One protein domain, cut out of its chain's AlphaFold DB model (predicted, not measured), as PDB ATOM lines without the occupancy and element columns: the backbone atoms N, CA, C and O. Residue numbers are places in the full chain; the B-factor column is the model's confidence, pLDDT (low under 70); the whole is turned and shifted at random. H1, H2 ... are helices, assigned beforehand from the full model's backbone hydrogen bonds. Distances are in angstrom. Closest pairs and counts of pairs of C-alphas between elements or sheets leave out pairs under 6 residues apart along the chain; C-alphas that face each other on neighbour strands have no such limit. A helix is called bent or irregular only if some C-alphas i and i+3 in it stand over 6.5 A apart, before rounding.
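What this domain is: This is residues 17 to 85 of the 215 residues of the protein "MPSR1 protein" of Symbiodinium natans (UniProt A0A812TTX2). Two long helices make a loose, open U: H1 runs the length of the rod-shaped whole, a short loop turns at one end, and H2 folds back beside H1 with a gap between them. The printed part has 69 residues with two named helices, H1 then H2, and no named strand; its class is all helix. It is only just loose, close to extended, with a radius of gyration of the C-alphas of 16.3 A and spans of 51 by 21 by 13 A.

How they stand to each other: H1, residues 17 to 49, and H2, residues 57 to 83, are near each other: their closest C-alphas are 8.1 A apart, and 14 pairs are within 10 A. Residues 17 to 27, 44 to 62 and 75 to 85 stand free. H2 has a kink of 31 degrees near residue 72; it is neither bent nor irregular, but only just: C-alphas 70 and 73 are 6.2 A apart. Every O i to N i+4 pair is within hydrogen-bond range in H1, and 19 of 23 in H2.

Where its parts are: H1 spans 47.7 A from C-alpha 17 at (230.738, 89.681, 80.305) to C-alpha 49. H2 spans 37.4 A and ends at C-alpha 83 at (230.200, 111.575, 76.646).

The domain as a whole: The C-alphas farthest apart, of Met 17 and Asp 52, are 52.0 A apart. The printed part has no cut, and the link from H1 to H2 is short. pLDDT is under 70 at residues 17 to 22, 51 to 61 and 78 to 85.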
ATOM      1  N   MET A  17     230.134  88.616  81.109       44.28
ATOM      2  CA  MET A  17     230.738  89.681  80.305       44.28
ATOM      3  C   MET A  17     230.738  91.085  80.969       44.28
ATOM      4  O   MET A  17     231.777  91.748  80.922       44.28
ATOM      5  N   PRO A  18     229.671  91.565  81.651       51.84
ATOM      6  CA  PRO A  18     229.694  92.902  82.257       51.84
ATOM      7  C   PRO A  18     230.565  92.978  83.523       51.84
ATOM      8  O   PRO A  18     231.107  94.039  83.834       51.84
ATOM      9  N   ILE A  19     230.730  91.862  84.241       54.16
ATOM     10  CA  ILE A  19     231.548  91.786  85.462       54.16
ATOM     11  C   ILE A  19     233.032  91.694  85.090       54.16
ATOM     12  O   ILE A  19     233.841  92.437  85.647       54.16
ATOM     13  N   CYS A  20     233.381  90.876  84.090       57.72
ATOM     14  CA  CYS A  20     234.740  90.811  83.552       57.72
ATOM     15  C   CYS A  20     235.206  92.169  83.004       57.72
ATOM     16  O   CYS A  20     236.338  92.568  83.257       57.72
ATOM     17  N   CYS A  21     234.329  92.921  82.330       59.25
ATOM     18  CA  CYS A  21     234.673  94.236  81.782       59.25
ATOM     19  C   CYS A  21     234.920  95.290  82.883       59.25
ATOM     20  O   CYS A  21     235.869  96.070  82.802       59.25
ATOM     21  N   ARG A  22     234.131  95.270  83.971       69.94
ATOM     22  CA  ARG A  22     234.358  96.138  85.142       69.94
ATOM     23  C   ARG A  22     235.631  95.765  85.902       69.94
ATOM     24  O   ARG A  22     236.367  96.660  86.305       69.94
ATOM     25  N   LEU A  23     235.916  94.472  86.058       76.88
ATOM     26  CA  LEU A  23     237.132  93.997  86.721       76.88
ATOM     27  C   LEU A  23     238.388  94.334  85.907       76.88
ATOM     28  O   LEU A  23     239.360  94.821  86.473       76.88
ATOM     29  N   LEU A  24     238.342  94.156  84.582       77.75
ATOM     30  CA  LEU A  24     239.409  94.575  83.670       77.75
ATOM     31  C   LEU A  24     239.614  96.094  83.714       77.75
ATOM     32  O   LEU A  24     240.750  96.548  83.778       77.75
ATOM     33  N   ALA A  25     238.542  96.890  83.756       74.88
ATOM     34  CA  ALA A  25     238.658  98.342  83.886       74.88
ATOM     35  C   ALA A  25     239.300  98.766  85.220       74.88
ATOM     36  O   ALA A  25     240.163  99.643  85.230       74.88
ATOM     37  N   VAL A  26     238.923  98.130  86.336       80.31
ATOM     38  CA  VAL A  26     239.540  98.372  87.652       80.31
ATOM     39  C   VAL A  26     241.005  97.937  87.653       80.31
ATOM     40  O   VAL A  26     241.852  98.690  88.123       80.31
ATOM     41  N   LEU A  27     241.328  96.785  87.063       83.56
ATOM     42  CA  LEU A  27     242.703  96.304  86.925       83.56
ATOM     43  C   LEU A  27     243.560  97.289  86.119       83.56
ATOM     44  O   LEU A  27     244.646  97.645  86.559       83.56
ATOM     45  N   MET A  28     243.054  97.792  84.990       80.31
ATOM     46  CA  MET A  28     243.757  98.786  84.169       80.31
ATOM     47  C   MET A  28     243.967 100.112  84.918       80.31
ATOM     48  O   MET A  28     245.022 100.728  84.781       80.31
ATOM     49  N   MET A  29     243.008 100.536  85.752       81.25
ATOM     50  CA  MET A  29     243.173 101.715  86.615       81.25
ATOM     51  C   MET A  29     244.237 101.497  87.697       81.25
ATOM     52  O   MET A  29     245.071 102.374  87.913       81.25
ATOM     53  N   VAL A  30     244.245 100.329  88.348       84.81
ATOM     54  CA  VAL A  30     245.241  99.982  89.375       84.81
ATOM     55  C   VAL A  30     246.639  99.875  88.765       84.81
ATOM     56  O   VAL A  30     247.577 100.451  89.305       84.81
ATOM     57  N   VAL A  31     246.784  99.204  87.619       83.75
ATOM     58  CA  VAL A  31     248.066  99.091  86.900       83.75
ATOM     59  C   VAL A  31     248.576 100.471  86.478       83.75
ATOM     60  O   VAL A  31     249.748 100.775  86.693       83.75
ATOM     61  N   GLY A  32     247.700 101.339  85.958       79.50
ATOM     62  CA  GLY A  32     248.057 102.721  85.631       79.50
ATOM     63  C   GLY A  32     248.526 103.518  86.853       79.50
ATOM     64  O   GLY A  32     249.551 104.193  86.791       79.50
ATOM     65  N   PHE A  33     247.829 103.397  87.985       81.81
ATOM     66  CA  PHE A  33     248.210 104.063  89.235       81.81
ATOM     67  C   PHE A  33     249.568 103.580  89.767       81.81
ATOM     68  O   PHE A  33     250.403 104.400  90.146       81.81
ATOM     69  N   LEU A  34     249.827 102.269  89.737       84.31
ATOM     70  CA  LEU A  34     251.115 101.699  90.143       84.31
ATOM     71  C   LEU A  34     252.267 102.184  89.256       84.31
ATOM     72  O   LEU A  34     253.342 102.475  89.772       84.31
ATOM     73  N   PHE A  35     252.042 102.326  87.947       81.50
ATOM     74  CA  PHE A  35     253.057 102.838  87.024       81.50
ATOM     75  C   PHE A  35     253.400 104.310  87.302       81.50
ATOM     76  O   PHE A  35     254.569 104.690  87.295       81.50
ATOM     77  N   VAL A  36     252.393 105.130  87.627       80.88
ATOM     78  CA  VAL A  36     252.601 106.526  88.050       80.88
ATOM     79  C   VAL A  36     253.390 106.592  89.359       80.88
ATOM     80  O   VAL A  36     254.339 107.367  89.455       80.88
ATOM     81  N   LEU A  37     253.047 105.766  90.352       84.50
ATOM     82  CA  LEU A  37     253.786 105.712  91.617       84.50
ATOM     83  C   LEU A  37     255.238 105.262  91.427       84.50
ATOM     84  O   LEU A  37     256.133 105.852  92.032       84.50
ATOM     85  N   ALA A  38     255.478 104.264  90.576       83.38
ATOM     86  CA  ALA A  38     256.823 103.808  90.244       83.38
ATOM     87  C   ALA A  38     257.646 104.927  89.585       83.38
ATOM     88  O   ALA A  38     258.762 105.194  90.023       83.38
ATOM     89  N   GLY A  39     257.073 105.656  88.619       80.56
ATOM     90  CA  GLY A  39     257.748 106.789  87.978       80.56
ATOM     91  C   GLY A  39     258.055 107.944  88.940       80.56
ATOM     92  O   GLY A  39     259.141 108.519  88.890       80.56
ATOM     93  N   LEU A  40     257.138 108.260  89.861       82.38
ATOM     94  CA  LEU A  40     257.375 109.270  90.903       82.38
ATOM     95  C   LEU A  40     258.473 108.842  91.882       82.38
ATOM     96  O   LEU A  40     259.271 109.673  92.313       82.38
ATOM     97  N   PHE A  41     258.523 107.556  92.223       86.62
ATOM     98  CA  PHE A  41     259.553 107.002  93.091       86.62
ATOM     99  C   PHE A  41     260.929 107.020  92.419       86.62
ATOM    100  O   PHE A  41     261.889 107.500  93.020       86.62
ATOM    101  N   GLU A  42     261.028 106.576  91.164       83.75
ATOM    102  CA  GLU A  42     262.272 106.654  90.390       83.75
ATOM    103  C   GLU A  42     262.764 108.101  90.253       83.75
ATOM    104  O   GLU A  42     263.947 108.374  90.456       83.75
ATOM    105  N   PHE A  43     261.864 109.057  90.006       75.94
ATOM    106  CA  PHE A  43     262.216 110.477  89.964       75.94
ATOM    107  C   PHE A  43     262.733 111.005  91.307       75.94
ATOM    108  O   PHE A  43     263.730 111.729  91.345       75.94
ATOM    109  N   ALA A  44     262.084 110.628  92.411       82.69
ATOM    110  CA  ALA A  44     262.535 110.990  93.749       82.69
ATOM    111  C   ALA A  44     263.926 110.410  94.049       82.69
ATOM    112  O   ALA A  44     264.765 111.114  94.606       82.69
ATOM    113  N   LEU A  45     264.203 109.170  93.631       85.19
ATOM    114  CA  LEU A  45     265.535 108.574  93.757       85.19
ATOM    115  C   LEU A  45     266.584 109.333  92.939       85.19
ATOM    116  O   LEU A  45     267.661 109.604  93.461       85.19
ATOM    117  N   ILE A  46     266.276 109.730  91.701       77.00
ATOM    118  CA  ILE A  46     267.194 110.525  90.868       77.00
ATOM    119  C   ILE A  46     267.503 111.872  91.534       77.00
ATOM    120  O   ILE A  46     268.666 112.255  91.618       77.00
ATOM    121  N   MET A  47     266.487 112.546  92.078       77.31
ATOM    122  CA  MET A  47     266.656 113.803  92.822       77.31
ATOM    123  C   MET A  47     267.467 113.643  94.117       77.31
ATOM    124  O   MET A  47     268.135 114.583  94.541       77.31
ATOM    125  N   LEU A  48     267.416 112.470  94.756       81.88
ATOM    126  CA  LEU A  48     268.231 112.160  95.935       81.88
ATOM    127  C   LEU A  48     269.683 111.805  95.578       81.88
ATOM    128  O   LEU A  48     270.573 112.036  96.395       81.88
ATOM    129  N   ILE A  49     269.918 111.235  94.394       82.44
ATOM    130  CA  ILE A  49     271.250 110.832  93.916       82.44
ATOM    131  C   ILE A  49     272.016 112.033  93.341       82.44
ATOM    132  O   ILE A  49     273.219 112.134  93.570       82.44
ATOM    133  N   ASP A  50     271.343 112.943  92.633       73.06
ATOM    134  CA  ASP A  50     271.958 114.133  92.034       73.06
ATOM    135  C   ASP A  50     271.067 115.381  92.230       73.06
ATOM    136  O   ASP A  50     270.151 115.634  91.440       73.06
ATOM    137  N   PRO A  51     271.312 116.187  93.282       69.62
ATOM    138  CA  PRO A  51     270.528 117.390  93.557       69.62
ATOM    139  C   PRO A  51     270.762 118.526  92.541       69.62
ATOM    140  O   PRO A  51     269.959 119.462  92.487       69.62
ATOM    141  N   ASP A  52     271.812 118.452  91.713       68.19
ATOM    142  CA  ASP A  52     272.132 119.442  90.673       68.19
ATOM    143  C   ASP A  52     271.474 119.115  89.311       68.19
ATOM    144  O   ASP A  52     271.479 119.946  88.390       68.19
ATOM    145  N   PHE A  53     270.806 117.958  89.188       59.78
ATOM    146  CA  PHE A  53     270.063 117.517  87.994       59.78
ATOM    147  C   PHE A  53     268.949 118.494  87.551       59.78
ATOM    148  O   PHE A  53     268.511 118.491  86.395       59.78
ATOM    149  N   ASN A  54     268.532 119.398  88.444       58.72
ATOM    150  CA  ASN A  54     267.537 120.446  88.203       58.72
ATOM    151  C   ASN A  54     268.020 121.590  87.272       58.72
ATOM    152  O   ASN A  54     267.300 122.565  87.063       58.72
ATOM    153  N   ARG A  55     269.237 121.517  86.704       57.72
ATOM    154  CA  ARG A  55     269.814 122.591  85.863       57.72
ATOM    155  C   ARG A  55     269.687 122.375  84.345       57.72
ATOM    156  O   ARG A  55     269.995 123.282  83.573       57.72
ATOM    157  N   SER A  56     269.196 121.225  83.886       62.19
ATOM    158  CA  SER A  56     268.947 120.970  82.459       62.19
ATOM    159  C   SER A  56     267.458 121.104  82.138       62.19
ATOM    160  O   SER A  56     266.666 120.224  82.451       62.19
ATOM    161  N   SER A  57     267.071 122.184  81.451       59.78
ATOM    162  CA  SER A  57     265.692 122.454  80.995       59.78
ATOM    163  C   SER A  57     265.038 121.294  80.212       59.78
ATOM    164  O   SER A  57     263.821 121.275  80.042       59.78
ATOM    165  N   ASN A  58     265.828 120.326  79.737       65.56
ATOM    166  CA  ASN A  58     265.375 119.197  78.930       65.56
ATOM    167  C   ASN A  58     264.887 118.002  79.773       65.56
ATOM    168  O   ASN A  58     264.072 117.224  79.283       65.56
ATOM    169  N   SER A  59     265.325 117.854  81.030       67.12
ATOM    170  CA  SER A  59     264.898 116.734  81.890       67.12
ATOM    171  C   SER A  59     263.452 116.897  82.372       67.12
ATOM    172  O   SER A  59     262.668 115.949  82.326       67.12
ATOM    173  N   ILE A  60     263.062 118.126  82.726       68.56
ATOM    174  CA  ILE A  60     261.683 118.487  83.097       68.56
ATOM    175  C   ILE A  60     260.728 118.282  81.912       68.56
ATOM    176  O   ILE A  60     259.626 117.760  82.077       68.56
ATOM    177  N   LEU A  61     261.168 118.635  80.700       69.00
ATOM    178  CA  LEU A  61     260.401 118.433  79.469       69.00
ATOM    179  C   LEU A  61     260.154 116.948  79.178       69.00
ATOM    180  O   LEU A  61     259.025 116.576  78.869       69.00
ATOM    181  N   MET A  62     261.164 116.089  79.329       70.44
ATOM    182  CA  MET A  62     261.003 114.646  79.108       70.44
ATOM    183  C   MET A  62     260.071 113.998  80.141       70.44
ATOM    184  O   MET A  62     259.246 113.159  79.778       70.44
ATOM    185  N   MET A  63     260.122 114.447  81.399       71.19
ATOM    186  CA  MET A  63     259.182 114.028  82.450       71.19
ATOM    187  C   MET A  63     257.744 114.468  82.139       71.19
ATOM    188  O   MET A  63     256.810 113.673  82.255       71.19
ATOM    189  N   GLY A  64     257.559 115.710  81.680       72.19
ATOM    190  CA  GLY A  64     256.253 116.233  81.271       72.19
ATOM    191  C   GLY A  64     255.665 115.497  80.063       72.19
ATOM    192  O   GLY A  64     254.475 115.189  80.050       72.19
ATOM    193  N   ILE A  65     256.498 115.153  79.076       76.38
ATOM    194  CA  ILE A  65     256.088 114.374  77.898       76.38
ATOM    195  C   ILE A  65     255.727 112.936  78.300       76.38
ATOM    196  O   ILE A  65     254.692 112.437  77.861       76.38
ATOM    197  N   GLY A  66     256.510 112.290  79.171       74.12
ATOM    198  CA  GLY A  66     256.203 110.950  79.686       74.12
ATOM    199  C   GLY A  66     254.882 110.904  80.460       74.12
ATOM    200  O   GLY A  66     254.036 110.050  80.196       74.12
ATOM    201  N   ALA A  67     254.650 111.879  81.343       75.75
ATOM    202  CA  ALA A  67     253.385 112.015  82.059       75.75
ATOM    203  C   ALA A  67     252.211 112.272  81.101       75.75
ATOM    204  O   ALA A  67     251.153 111.665  81.256       75.75
ATOM    205  N   LEU A  68     252.388 113.111  80.075       77.56
ATOM    206  CA  LEU A  68     251.345 113.383  79.085       77.56
ATOM    207  C   LEU A  68     251.026 112.145  78.235       77.56
ATOM    208  O   LEU A  68     249.854 111.857  78.020       77.56
ATOM    209  N   LEU A  69     252.028 111.375  77.805       78.62
ATOM    210  CA  LEU A  69     251.821 110.146  77.029       78.62
ATOM    211  C   LEU A  69     251.076 109.057  77.816       78.62
ATOM    212  O   LEU A  69     250.375 108.254  77.208       78.62
ATOM    213  N   VAL A  70     251.183 109.044  79.149       75.06
ATOM    214  CA  VAL A  70     250.479 108.081  80.016       75.06
ATOM    215  C   VAL A  70     249.102 108.596  80.444       75.06
ATOM    216  O   VAL A  70     248.120 107.852  80.438       75.06
ATOM    217  N   LEU A  71     248.999 109.880  80.791       78.25
ATOM    218  CA  LEU A  71     247.765 110.470  81.309       78.25
ATOM    219  C   LEU A  71     246.786 110.864  80.200       78.25
ATOM    220  O   LEU A  71     245.581 110.802  80.425       78.25
ATOM    221  N   LEU A  72     247.258 111.221  79.000       81.38
ATOM    222  CA  LEU A  72     246.389 111.608  77.886       81.38
ATOM    223  C   LEU A  72     245.511 110.442  77.399       81.38
ATOM    224  O   LEU A  72     244.306 110.654  77.290       81.38
ATOM    225  N   PRO A  73     246.010 109.207  77.181       77.38
ATOM    226  CA  PRO A  73     245.150 108.074  76.831       77.38
ATOM    227  C   PRO A  73     244.147 107.731  77.939       77.38
ATOM    228  O   PRO A  73     242.984 107.457  77.648       77.38
ATOM    229  N   ALA A  74     244.558 107.808  79.211       72.31
ATOM    230  CA  ALA A  74     243.664 107.596  80.351       72.31
ATOM    231  C   ALA A  74     242.570 108.678  80.433       72.31
ATOM    232  O   ALA A  74     241.403 108.369  80.684       72.31
ATOM    233  N   PHE A  75     242.927 109.935  80.161       74.94
ATOM    234  CA  PHE A  75     242.009 111.069  80.113       74.94
ATOM    235  C   PHE A  75     241.053 110.989  78.920       74.94
ATOM    236  O   PHE A  75     239.861 111.241  79.078       74.94
ATOM    237  N   LEU A  76     241.535 110.584  77.742       77.62
ATOM    238  CA  LEU A  76     240.702 110.361  76.560       77.62
ATOM    239  C   LEU A  76     239.723 109.199  76.787       77.62
ATOM    240  O   LEU A  76     238.534 109.367  76.526       77.62
ATOM    241  N   ALA A  77     240.175 108.095  77.389       71.69
ATOM    242  CA  ALA A  77     239.316 106.968  77.765       71.69
ATOM    243  C   ALA A  77     238.317 107.314  78.891       71.69
ATOM    244  O   ALA A  77     237.237 106.730  78.988       71.69
ATOM    245  N   TRP A  78     238.655 108.244  79.788       69.19
ATOM    246  CA  TRP A  78     237.712 108.793  80.769       69.19
ATOM    247  C   TRP A  78     236.701 109.752  80.122       69.19
ATOM    248  O   TRP A  78     235.517 109.698  80.450       69.19
ATOM    249  N   ARG A  79     237.140 110.593  79.175       69.44
ATOM    250  CA  ARG A  79     236.281 111.520  78.424       69.44
ATOM    251  C   ARG A  79     235.256 110.768  77.585       69.44
ATOM    252  O   ARG A  79     234.093 111.153  77.586       69.44
ATOM    253  N   GLU A  80     235.669 109.693  76.922       57.38
ATOM    254  CA  GLU A  80     234.787 108.846  76.110       57.38
ATOM    255  C   GLU A  80     233.668 108.224  76.962       57.38
ATOM    256  O   GLU A  80     232.497 108.333  76.613       57.38
ATOM    257  N   ARG A  81     233.991 107.774  78.183       55.41
ATOM    258  CA  ARG A  81     233.004 107.325  79.186       55.41
ATOM    259  C   ARG A  81     232.109 108.432  79.761       55.41
ATOM    260  O   ARG A  81     231.070 108.132  80.338       55.41
ATOM    261  N   ARG A  82     232.500 109.708  79.660       50.88
ATOM    262  CA  ARG A  82     231.687 110.855  80.113       50.88
ATOM    263  C   ARG A  82     230.742 111.377  79.037       50.88
ATOM    264  O   ARG A  82     229.699 111.921  79.388       50.88
ATOM    265  N   VAL A  83     231.099 111.240  77.761       47.41
ATOM    266  CA  VAL A  83     230.200 111.575  76.646       47.41
ATOM    267  C   VAL A  83     228.996 110.625  76.643       47.41
ATOM    268  O   VAL A  83     227.880 111.087  76.451       47.41
ATOM    269  N   GLU A  84     229.175 109.368  77.063       48.03
ATOM    270  CA  GLU A  84     228.068 108.440  77.369       48.03
ATOM    271  C   GLU A  84     227.183 108.869  78.565       48.03
ATOM    272  O   GLU A  84     226.144 108.263  78.811       48.03
ATOM    273  N   GLY A  85     227.578 109.892  79.335       43.41
ATOM    274  CA  GLY A  85     226.858 110.373  80.522       43.41
ATOM    275  C   GLY A  85     226.178 111.741  80.377       43.41
ATOM    276  O   GLY A  85     225.514 112.173  81.319       43.41
TER     277      GLY A  85